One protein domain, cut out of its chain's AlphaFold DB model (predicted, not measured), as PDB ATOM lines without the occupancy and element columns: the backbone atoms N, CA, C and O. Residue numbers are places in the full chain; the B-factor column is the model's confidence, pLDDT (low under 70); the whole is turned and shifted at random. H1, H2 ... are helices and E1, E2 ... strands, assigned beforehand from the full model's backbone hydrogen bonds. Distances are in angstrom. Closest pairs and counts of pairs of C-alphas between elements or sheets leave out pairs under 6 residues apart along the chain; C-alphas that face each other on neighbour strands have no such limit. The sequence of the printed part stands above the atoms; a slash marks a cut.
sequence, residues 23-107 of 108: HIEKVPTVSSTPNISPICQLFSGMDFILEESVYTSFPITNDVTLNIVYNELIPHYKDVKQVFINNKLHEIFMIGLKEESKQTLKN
ATOM      1  N   HIS A  23     264.171 323.985 384.350       92.62
ATOM      2  CA  HIS A  23     263.364 325.194 384.437       92.62
ATOM      3  C   HIS A  23     264.236 326.428 384.641       92.62
ATOM      4  O   HIS A  23     265.369 326.355 385.121       92.62
ATOM      5  N   ILE A  24     263.682 327.571 384.246       95.06
ATOM      6  CA  ILE A  24     264.308 328.876 384.412       95.06
ATOM      7  C   ILE A  24     263.400 329.724 385.285       95.06
ATOM      8  O   ILE A  24     262.215 329.883 384.983       95.06
ATOM      9  N   GLU A  25     263.971 330.320 386.323       96.06
ATOM     10  CA  GLU A  25     263.265 331.250 387.197       96.06
ATOM     11  C   GLU A  25     263.832 332.655 387.045       96.06
ATOM     12  O   GLU A  25     265.045 332.858 386.980       96.06
ATOM     13  N   LYS A  26     262.951 333.655 386.987       95.62
ATOM     14  CA  LYS A  26     263.371 335.054 387.025       95.62
ATOM     15  C   LYS A  26     263.555 335.482 388.476       95.62
ATOM     16  O   LYS A  26     262.627 335.367 389.273       95.62
ATOM     17  N   VAL A  27     264.716 336.045 388.793       93.00
ATOM     18  CA  VAL A  27     264.966 336.620 390.117       93.00
ATOM     19  C   VAL A  27     264.257 337.972 390.203       93.00
ATOM     20  O   VAL A  27     264.381 338.788 389.281       93.00
ATOM     21  N   PRO A  28     263.514 338.247 391.289       89.12
ATOM     22  CA  PRO A  28     262.942 339.563 391.522       89.12
ATOM     23  C   PRO A  28     264.020 340.645 391.496       89.12
ATOM     24  O   PRO A  28     265.086 340.504 392.095       89.12
ATOM     25  N   THR A  29     263.735 341.752 390.815       81.19
ATOM     26  CA  THR A  29     264.652 342.888 390.783       81.19
ATOM     27  C   THR A  29     264.774 343.486 392.184       81.19
ATOM     28  O   THR A  29     263.794 343.960 392.756       81.19
ATOM     29  N   VAL A  30     265.987 343.481 392.727       83.75
ATOM     30  CA  VAL A  30     266.327 344.150 393.992       83.75
ATOM     31  C   VAL A  30     266.759 345.597 393.738       83.75
ATOM     32  O   VAL A  30     267.115 345.948 392.614       83.75
ATOM     33  N   SER A  31     266.750 346.465 394.748       78.12
ATOM     34  CA  SER A  31     267.380 347.792 394.643       78.12
ATOM     35  C   SER A  31     268.893 347.649 394.463       78.12
ATOM     36  O   SER A  31     269.480 346.730 395.039       78.12
ATOM     37  N   SER A  32     269.537 348.529 393.691       74.56
ATOM     38  CA  SER A  32     271.003 348.540 393.688       74.56
ATOM     39  C   SER A  32     271.573 349.017 395.013       74.56
ATOM     40  O   SER A  32     270.937 349.733 395.792       74.56
ATOM     41  N   THR A  33     272.812 348.612 395.241       80.56
ATOM     42  CA  THR A  33     273.686 349.175 396.256       80.56
ATOM     43  C   THR A  33     274.575 350.243 395.607       80.56
ATOM     44  O   THR A  33     274.973 350.103 394.449       80.56
ATOM     45  N   PRO A  34     274.929 351.319 396.331       77.94
ATOM     46  CA  PRO A  34     275.821 352.352 395.803       77.94
ATOM     47  C   PRO A  34     277.273 351.871 395.676       77.94
ATOM     48  O   PRO A  34     278.064 352.489 394.974       77.94
ATOM     49  N   ASN A  35     277.633 350.786 396.366       86.75
ATOM     50  CA  ASN A  35     278.981 350.237 396.371       86.75
ATOM     51  C   ASN A  35     279.098 349.118 395.330       86.75
ATOM     52  O   ASN A  35     278.363 348.136 395.423       86.75
ATOM     53  N   ILE A  36     280.020 349.271 394.377       92.19
ATOM     54  CA  ILE A  36     280.323 348.272 393.345       92.19
ATOM     55  C   ILE A  36     281.626 347.574 393.723       92.19
ATOM     56  O   ILE A  36     282.681 348.210 393.778       92.19
ATOM     57  N   SER A  37     281.557 346.265 393.960       94.25
ATOM     58  CA  SER A  37     282.737 345.481 394.318       94.25
ATOM     59  C   SER A  37     283.729 345.359 393.151       94.25
ATOM     60  O   SER A  37     283.328 345.473 391.990       94.25
ATOM     61  N   PRO A  38     285.018 345.063 393.410       94.19
ATOM     62  CA  PRO A  38     285.997 344.823 392.347       94.19
ATOM     63  C   PRO A  38     285.594 343.698 391.383       94.19
ATOM     64  O   PRO A  38     285.857 343.782 390.185       94.19
ATOM     65  N   ILE A  39     284.917 342.660 391.885       92.75
ATOM     66  CA  ILE A  39     284.405 341.565 391.052       92.75
ATOM     67  C   ILE A  39     283.300 342.088 390.133       92.75
ATOM     68  O   ILE A  39     283.313 341.817 388.932       92.75
ATOM     69  N   CYS A  40     282.376 342.890 390.666       93.25
ATOM     70  CA  CYS A  40     281.353 343.513 389.840       93.25
ATOM     71  C   CYS A  40     281.965 344.453 388.798       93.25
ATOM     72  O   CYS A  40     281.541 344.404 387.648       93.25
ATOM     73  N   GLN A  41     282.982 345.253 389.139       92.75
ATOM     74  CA  GLN A  41     283.698 346.112 388.181       92.75
ATOM     75  C   GLN A  41     284.302 345.300 387.031       92.75
ATOM     76  O   GLN A  41     284.117 345.656 385.870       92.75
ATOM     77  N   LEU A  42     284.957 344.177 387.339       92.62
ATOM     78  CA  LEU A  42     285.564 343.309 386.331       92.62
ATOM     79  C   LEU A  42     284.531 342.798 385.318       92.62
ATOM     80  O   LEU A  42     284.735 342.930 384.114       92.62
ATOM     81  N   PHE A  43     283.416 342.243 385.796       91.62
ATOM     82  CA  PHE A  43     282.413 341.638 384.913       91.62
ATOM     83  C   PHE A  43     281.490 342.659 384.239       91.62
ATOM     84  O   PHE A  43     281.039 342.428 383.123       91.62
ATOM     85  N   SER A  44     281.254 343.809 384.875       91.19
ATOM     86  CA  SER A  44     280.491 344.927 384.296       91.19
ATOM     87  C   SER A  44     281.295 345.754 383.288       91.19
ATOM     88  O   SER A  44     280.719 346.548 382.542       91.19
ATOM     89  N   GLY A  45     282.618 345.560 383.229       89.00
ATOM     90  CA  GLY A  45     283.506 346.293 382.331       89.00
ATOM     91  C   GLY A  45     283.113 346.165 380.859       89.00
ATOM     92  O   GLY A  45     283.229 347.135 380.119       89.00
ATOM     93  N   MET A  46     282.579 345.015 380.437       87.06
ATOM     94  CA  MET A  46     282.144 344.814 379.050       87.06
ATOM     95  C   MET A  46     280.880 345.613 378.713       87.06
ATOM     96  O   MET A  46     280.880 346.325 377.712       87.06
ATOM     97  N   ASP A  47     279.845 345.567 379.562       88.00
ATOM     98  CA  ASP A  47     278.656 346.426 379.422       88.00
ATOM     99  C   ASP A  47     279.029 347.918 379.413       88.00
ATOM    100  O   ASP A  47     278.376 348.735 378.762       88.00
ATOM    101  N   PHE A  48     280.065 348.290 380.171       84.62
ATOM    102  CA  PHE A  48     280.537 349.666 380.257       84.62
ATOM    103  C   PHE A  48     281.304 350.110 379.006       84.62
ATOM    104  O   PHE A  48     280.967 351.138 378.428       84.62
ATOM    105  N   ILE A  49     282.307 349.339 378.574       87.38
ATOM    106  CA  ILE A  49     283.181 349.670 377.435       87.38
ATOM    107  C   ILE A  49     282.411 349.645 376.115       87.38
ATOM    108  O   ILE A  49     282.651 350.486 375.252       87.38
ATOM    109  N   LEU A  50     281.512 348.673 375.945       87.31
ATOM    110  CA  LEU A  50     280.737 348.527 374.714       87.31
ATOM    111  C   LEU A  50     279.504 349.435 374.680       87.31
ATOM    112  O   LEU A  50     278.888 349.566 373.631       87.31
ATOM    113  N   GLU A  51     279.122 350.026 375.817       85.19
ATOM    114  CA  GLU A  51     277.865 350.766 376.011       85.19
ATOM    115  C   GLU A  51     276.591 349.969 375.649       85.19
ATOM    116  O   GLU A  51     275.489 350.517 375.571       85.19
ATOM    117  N   GLU A  52     276.711 348.650 375.513       87.50
ATOM    118  CA  GLU A  52     275.638 347.720 375.171       87.50
ATOM    119  C   GLU A  52     275.281 346.824 376.362       87.50
ATOM    120  O   GLU A  52     276.012 346.733 377.345       87.50
ATOM    121  N   SER A  53     274.113 346.178 376.305       89.12
ATOM    122  CA  SER A  53     273.754 345.186 377.327       89.12
ATOM    123  C   SER A  53     274.452 343.873 377.006       89.12
ATOM    124  O   SER A  53     274.104 343.222 376.021       89.12
ATOM    125  N   VAL A  54     275.407 343.486 377.843       87.94
ATOM    126  CA  VAL A  54     276.142 342.233 377.686       87.94
ATOM    127  C   VAL A  54     275.459 341.154 378.514       87.94
ATOM    128  O   VAL A  54     274.942 341.384 379.609       87.94
ATOM    129  N   TYR A  55     275.398 339.964 377.929       90.19
ATOM    130  CA  TYR A  55     274.931 338.776 378.615       90.19
ATOM    131  C   TYR A  55     276.100 338.152 379.370       90.19
ATOM    132  O   TYR A  55     277.094 337.764 378.755       90.19
ATOM    133  N   THR A  56     275.952 338.011 380.683       90.88
ATOM    134  CA  THR A  56     276.973 337.408 381.540       90.88
ATOM    135  C   THR A  56     276.381 336.215 382.271       90.88
ATOM    136  O   THR A  56     275.292 336.302 382.839       90.88
ATOM    137  N   SER A  57     277.106 335.100 382.247       92.50
ATOM    138  CA  SER A  57     276.655 333.806 382.749       92.50
ATOM    139  C   SER A  57     277.644 333.257 383.769       92.50
ATOM    140  O   SER A  57     278.849 333.247 383.517       92.50
ATOM    141  N   PHE A  58     277.138 332.813 384.918       94.19
ATOM    142  CA  PHE A  58     277.944 332.310 386.026       94.19
ATOM    143  C   PHE A  58     277.493 330.906 386.436       94.19
ATOM    144  O   PHE A  58     276.437 330.764 387.065       94.19
ATOM    145  N   PRO A  59     278.299 329.871 386.145       94.06
ATOM    146  CA  PRO A  59     278.093 328.538 386.692       94.06
ATOM    147  C   PRO A  59     278.181 328.566 388.219       94.06
ATOM    148  O   PRO A  59     279.155 329.061 388.793       94.06
ATOM    149  N   ILE A  60     277.179 328.011 388.895       94.44
ATOM    150  CA  ILE A  60     277.133 327.958 390.357       94.44
ATOM    151  C   ILE A  60     277.661 326.603 390.816       94.44
ATOM    152  O   ILE A  60     276.929 325.628 390.955       94.44
ATOM    153  N   THR A  61     278.969 326.543 391.052       88.75
ATOM    154  CA  THR A  61     279.654 325.302 391.443       88.75
ATOM    155  C   THR A  61     279.711 325.079 392.954       88.75
ATOM    156  O   THR A  61     279.988 323.966 393.396       88.75
ATOM    157  N   ASN A  62     279.532 326.133 393.758       91.06
ATOM    158  CA  ASN A  62     279.582 326.089 395.221       91.06
ATOM    159  C   ASN A  62     278.928 327.337 395.850       91.06
ATOM    160  O   ASN A  62     278.636 328.321 395.164       91.06
ATOM    161  N   ASP A  63     278.763 327.306 397.175       93.25
ATOM    162  CA  ASP A  63     278.144 328.387 397.956       93.25
ATOM    163  C   ASP A  63     278.951 329.694 397.946       93.25
ATOM    164  O   ASP A  63     278.387 330.771 398.123       93.25
ATOM    165  N   VAL A  64     280.270 329.631 397.732       94.19
ATOM    166  CA  VAL A  64     281.112 330.834 397.647       94.19
ATOM    167  C   VAL A  64     280.769 331.611 396.381       94.19
ATOM    168  O   VAL A  64     280.465 332.800 396.461       94.19
ATOM    169  N   THR A  65     280.734 330.934 395.231       92.50
ATOM    170  CA  THR A  65     280.313 331.533 393.960       92.50
ATOM    171  C   THR A  65     278.889 332.064 394.063       92.50
ATOM    172  O   THR A  65     278.626 333.195 393.658       92.50
ATOM    173  N   LEU A  66     277.982 331.289 394.668       95.25
ATOM    174  CA  LEU A  66     276.600 331.708 394.884       95.25
ATOM    175  C   LEU A  66     276.516 333.017 395.679       95.25
ATOM    176  O   LEU A  66     275.836 333.951 395.258       95.25
ATOM    177  N   ASN A  67     277.239 333.101 396.799       95.38
ATOM    178  CA  ASN A  67     277.249 334.279 397.663       95.38
ATOM    179  C   ASN A  67     277.822 335.514 396.965       95.38
ATOM    180  O   ASN A  67     277.273 336.602 397.137       95.38
ATOM    181  N   ILE A  68     278.884 335.364 396.170       94.69
ATOM    182  CA  ILE A  68     279.444 336.473 395.385       94.69
ATOM    183  C   ILE A  68     278.405 336.959 394.373       94.69
ATOM    184  O   ILE A  68     278.086 338.144 394.330       94.69
ATOM    185  N   VAL A  69     277.810 336.047 393.597       95.00
ATOM    186  CA  VAL A  69     276.825 336.412 392.570       95.00
ATOM    187  C   VAL A  69     275.621 337.129 393.190       95.00
ATOM    188  O   VAL A  69     275.216 338.183 392.700       95.00
ATOM    189  N   TYR A  70     275.074 336.610 394.290       93.88
ATOM    190  CA  TYR A  70     273.907 337.202 394.946       93.88
ATOM    191  C   TYR A  70     274.167 338.549 395.605       93.88
ATOM    192  O   TYR A  70     273.318 339.435 395.509       93.88
ATOM    193  N   ASN A  71     275.300 338.702 396.286       93.19
ATOM    194  CA  ASN A  71     275.544 339.891 397.098       93.19
ATOM    195  C   ASN A  71     276.278 340.989 396.330       93.19
ATOM    196  O   ASN A  71     276.083 342.165 396.625       93.19
ATOM    197  N   GLU A  72     277.114 340.620 395.359       94.50
ATOM    198  CA  GLU A  72     277.997 341.562 394.676       94.50
ATOM    199  C   GLU A  72     277.604 341.830 393.227       94.50
ATOM    200  O   GLU A  72     277.959 342.884 392.719       94.50
ATOM    201  N   LEU A  73     276.901 340.914 392.549       94.38
ATOM    202  CA  LEU A  73     276.562 341.081 391.130       94.38
ATOM    203  C   LEU A  73     275.084 341.405 390.926       94.38
ATOM    204  O   LEU A  73     274.761 342.471 390.409       94.38
ATOM    205  N   ILE A  74     274.177 340.530 391.373       94.94
ATOM    206  CA  ILE A  74     272.719 340.655 391.179       94.94
ATOM    207  C   ILE A  74     272.164 342.061 391.496       94.94
ATOM    208  O   ILE A  74     271.332 342.547 390.718       94.94
ATOM    209  N   PRO A  75     272.612 342.772 392.552       94.88
ATOM    210  CA  PRO A  75     272.142 344.126 392.837       94.88
ATOM    211  C   PRO A  75     272.357 345.134 391.701       94.88
ATOM    212  O   PRO A  75     271.632 346.127 391.635       94.88
ATOM    213  N   HIS A  76     273.274 344.883 390.771       94.19
ATOM    214  CA  HIS A  76     273.645 345.816 389.707       94.19
ATOM    215  C   HIS A  76     273.017 345.504 388.340       94.19
ATOM    216  O   HIS A  76     273.135 346.322 387.427       94.19
ATOM    217  N   TYR A  77     272.292 344.389 388.188       94.25
ATOM    218  CA  TYR A  77     271.720 343.958 386.901       94.25
ATOM    219  C   TYR A  77     270.190 344.015 386.871       94.25
ATOM    220  O   TYR A  77     269.510 343.797 387.876       94.25
ATOM    221  N   LYS A  78     269.632 344.353 385.702       93.50
ATOM    222  CA  LYS A  78     268.189 344.554 385.498       93.50
ATOM    223  C   LYS A  78     267.425 343.240 385.379       93.50
ATOM    224  O   LYS A  78     266.387 343.080 386.022       93.50
ATOM    225  N   ASP A  79     267.911 342.335 384.536       94.69
ATOM    226  CA  ASP A  79     267.274 341.047 384.278       94.69
ATOM    227  C   ASP A  79     268.219 339.932 384.708       94.69
ATOM    228  O   ASP A  79     269.296 339.765 384.141       94.69
ATOM    229  N   VAL A  80     267.810 339.207 385.745       96.38
ATOM    230  CA  VAL A  80     268.563 338.110 386.348       96.38
ATOM    231  C   VAL A  80     267.689 336.871 386.292       96.38
ATOM    232  O   VAL A  80     266.520 336.907 386.695       96.38
ATOM    233  N   LYS A  81     268.248 335.771 385.798       96.81
ATOM    234  CA  LYS A  81     267.559 334.487 385.719       96.81
ATOM    235  C   LYS A  81     268.447 333.365 386.240       96.81
ATOM    236  O   LYS A  81     269.671 333.432 386.163       96.81
ATOM    237  N   GLN A  82     267.799 332.346 386.771       97.06
ATOM    238  CA  GLN A  82     268.413 331.169 387.359       97.06
ATOM    239  C   GLN A  82     268.025 329.953 386.551       97.06
ATOM    240  O   GLN A  82     266.849 329.771 386.239       97.06
ATOM    241  N   VAL A  83     269.013 329.138 386.217       95.56
ATOM    242  CA  VAL A  83     268.828 327.883 385.501       95.56
ATOM    243  C   VAL A  83     268.914 326.754 386.506       95.56
ATOM    244  O   VAL A  83     269.931 326.589 387.186       95.56
ATOM    245  N   PHE A  84     267.857 325.958 386.563       93.75
ATOM    246  CA  PHE A  84     267.790 324.771 387.390       93.75
ATOM    247  C   PHE A  84     267.762 323.524 386.515       93.75
ATOM    248  O   PHE A  84     266.982 323.430 385.567       93.75
ATOM    249  N   ILE A  85     268.597 322.553 386.876       91.19
ATOM    250  CA  ILE A  85     268.642 321.221 386.273       91.19
ATOM    251  C   ILE A  85     268.509 320.219 387.415       91.19
ATOM    252  O   ILE A  85     269.250 320.293 388.398       91.19
ATOM    253  N   ASN A  86     267.547 319.299 387.324       90.56
ATOM    254  CA  ASN A  86     267.274 318.320 388.384       90.56
ATOM    255  C   ASN A  86     267.042 318.980 389.758       90.56
ATOM    256  O   ASN A  86     267.531 318.502 390.783       90.56
ATOM    257  N   ASN A  87     266.314 320.106 389.766       89.50
ATOM    258  CA  ASN A  87     266.029 320.938 390.945       89.50
ATOM    259  C   ASN A  87     267.276 321.483 391.665       89.50
ATOM    260  O   ASN A  87     267.201 321.876 392.828       89.50
ATOM    261  N   LYS A  88     268.429 321.517 390.986       91.69
ATOM    262  CA  LYS A  88     269.657 322.143 391.478       91.69
ATOM    263  C   LYS A  88     269.978 323.370 390.646       91.69
ATOM    264  O   LYS A  88     269.911 323.319 389.420       91.69
ATOM    265  N   LEU A  89     270.345 324.452 391.326       94.19
ATOM    266  CA  LEU A  89     270.821 325.667 390.680       94.19
ATOM    267  C   LEU A  89     272.133 325.361 389.959       94.19
ATOM    268  O   LEU A  89     273.113 324.977 390.595       94.19
ATOM    269  N   HIS A  90     272.126 325.513 388.642       93.94
ATOM    270  CA  HIS A  90     273.273 325.226 387.792       93.94
ATOM    271  C   HIS A  90     273.986 326.512 387.377       93.94
ATOM    272  O   HIS A  90     275.213 326.584 387.360       93.94
ATOM    273  N   GLU A  91     273.213 327.548 387.063       95.50
ATOM    274  CA  GLU A  91     273.744 328.782 386.503       95.50
ATOM    275  C   GLU A  91     272.860 329.976 386.849       95.50
ATOM    276  O   GLU A  91     271.637 329.860 386.960       95.50
ATOM    277  N   ILE A  92     273.489 331.139 386.998       97.00
ATOM    278  CA  ILE A  92     272.807 332.429 387.055       97.00
ATOM    279  C   ILE A  92     273.302 333.258 385.886       97.00
ATOM    280  O   ILE A  92     274.503 333.489 385.750       97.00
ATOM    281  N   PHE A  93     272.373 333.758 385.085       95.12
ATOM    282  CA  PHE A  93     272.690 334.709 384.038       95.12
ATOM    283  C   PHE A  93     272.023 336.047 384.280       95.12
ATOM    284  O   PHE A  93     270.951 336.157 384.880       95.12
ATOM    285  N   MET A  94     272.694 337.082 383.804       95.12
ATOM    286  CA  MET A  94     272.328 338.460 384.037       95.12
ATOM    287  C   MET A  94     272.603 339.292 382.794       95.12
ATOM    288  O   MET A  94     273.573 339.059 382.075       95.12
ATOM    289  N   ILE A  95     271.716 340.245 382.528       94.56
ATOM    290  CA  ILE A  95     271.842 341.150 381.390       94.56
ATOM    291  C   ILE A  95     271.400 342.559 381.762       94.56
ATOM    292  O   ILE A  95     270.408 342.773 382.471       94.56
ATOM    293  N   GLY A  96     272.156 343.522 381.238       91.69
ATOM    294  CA  GLY A  96     271.842 344.937 381.293       91.69
ATOM    295  C   GLY A  96     272.075 345.522 382.678       91.69
ATOM    296  O   GLY A  96     271.202 345.471 383.549       91.69
ATOM    297  N   LEU A  97     273.225 346.171 382.852       92.12
ATOM    298  CA  LEU A  97     273.499 346.967 384.047       92.12
ATOM    299  C   LEU A  97     272.408 348.016 384.301       92.12
ATOM    300  O   LEU A  97     271.911 348.683 383.380       92.12
ATOM    301  N   LYS A  98     272.063 348.192 385.577       92.31
ATOM    302  CA  LYS A  98     271.204 349.281 386.049       92.31
ATOM    303  C   LYS A  98     271.880 350.623 385.814       92.31
ATOM    304  O   LYS A  98     273.096 350.745 385.924       92.31
ATOM    305  N   GLU A  99     271.072 351.637 385.524       90.38
ATOM    306  CA  GLU A  99     271.583 352.962 385.163       90.38
ATOM    307  C   GLU A  99     272.412 353.575 386.296       90.38
ATOM    308  O   GLU A  99     273.537 353.997 386.086       90.38
ATOM    309  N   GLU A 100     271.906 353.507 387.522       91.12
ATOM    310  CA  GLU A 100     272.622 353.869 388.749       91.12
ATOM    311  C   GLU A 100     273.998 353.199 388.884       91.12
ATOM    312  O   GLU A 100     274.972 353.865 389.217       91.12
ATOM    313  N   SER A 101     274.121 351.914 388.536       91.81
ATOM    314  CA  SER A 101     275.415 351.218 388.558       91.81
ATOM    315  C   SER A 101     276.338 351.682 387.426       91.81
ATOM    316  O   SER A 101     277.527 351.879 387.659       91.81
ATOM    317  N   LYS A 102     275.797 351.957 386.229       90.50
ATOM    318  CA  LYS A 102     276.562 352.576 385.130       90.50
ATOM    319  C   LYS A 102     277.109 353.947 385.524       90.50
ATOM    320  O   LYS A 102     278.253 354.255 385.210       90.50
ATOM    321  N   GLN A 103     276.312 354.763 386.214       89.69
ATOM    322  CA  GLN A 103     276.747 356.080 386.682       89.69
ATOM    323  C   GLN A 103     277.846 355.970 387.743       89.69
ATOM    324  O   GLN A 103     278.818 356.713 387.679       89.69
ATOM    325  N   THR A 104     277.745 355.019 388.676       89.50
ATOM    326  CA  THR A 104     278.817 354.775 389.652       89.50
ATOM    327  C   THR A 104     280.121 354.349 388.973       89.50
ATOM    328  O   THR A 104     281.165 354.891 389.315       89.50
ATOM    329  N   LEU A 105     280.075 353.461 387.970       88.00
ATOM    330  CA  LEU A 105     281.265 353.030 387.216       88.00
ATOM    331  C   LEU A 105     281.964 354.175 386.469       88.00
ATOM    332  O   LEU A 105     283.182 354.155 386.357       88.00
ATOM    333  N   LYS A 106     281.223 355.188 386.000       85.69
ATOM    334  CA  LYS A 106     281.805 356.384 385.351       85.69
ATOM    335  C   LYS A 106     282.608 357.271 386.301       85.69
ATOM    336  O   LYS A 106     283.392 358.090 385.833       85.69
ATOM    337  N   ASN A 107     282.352 357.158 387.601       83.06
ATOM    338  CA  ASN A 107     282.915 358.026 388.633       83.06
ATOM    339  C   ASN A 107     284.050 357.355 389.426       83.06
ATOM    340  O   ASN A 107     284.527 357.947 390.397       83.06
TER     341      ASN A 107
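What this domain is: This is residues 23 to 107 of the 108 residues of an uncharacterized protein of Bacillus anthracis (UniProt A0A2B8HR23). A long, twisted sheet of four strands makes a wall; H2 packs along it over E4, H1 packs slantwise over E4 towards one end, and H3 sits at that same end. The E3-E4 hairpin runs along much of the longest axis, with Asn 86 at its tip. The 85 printed residues hold three named helices and four named strands, in the order E1 H1 E2 H2 E3 E4 H3; the class is mixed. The sheet, E1 E3 E4 E2, is all antiparallel. The whole is compact, with a radius of gyration of the C-alphas of 12.5 A, and spans 42 by 23 by 21 A.

Where its parts are: Find C-alpha 23 at (263.364, 325.194, 384.437), where E1, residues 23 to 26, begins. E3 takes residues 77 to 85, 23.0 A; E4, residues 88 to 97, 26.2 A; E2, residues 55 to 59. H1 takes residues 38 to 49, 15.9 A; H2, residues 63 to 76, 19.8 A. H3, residues 99 to 106, ends at C-alpha 106, (281.805, 356.384, 385.351).

How they stand to each other: Look for N 25 and O 82, 2.9 A, between E1 and E3; N 81 and O 93, 2.9 A, in the hairpin E3 and E4; N 58 and O 92, 2.8 A, between E2 and E4. H1 and H2 with the sheet make two layers, helices on one face. E2, H2, E3 form a split strand-helix-strand unit, E4 between its strands, with a right-handed crossover. H2 runs along E4, 24 degrees on the local plane. H1 touches H2 with residues 39 to 40 alone, C-alphas 40 and 73 closest at 5.5 A, at a steep tilt of 46 degrees. H1 and H3 only just touch, with 3 pairs of C-alphas within 8 A, those of Phe 48 and Lys 102 closest at 6.9 A. Every O i to N i+4 pair is within hydrogen-bond range in H3, 6 of 8 in H1 and 7 of 10 in H2.

The domain as a whole: The C-alphas farthest apart, of Asn 86 and Asn 107, are 42.7 A apart. The printed part has no cut; the link E1 to H1 is long, 11 residues. No printed residue is under 70 in pLDDT.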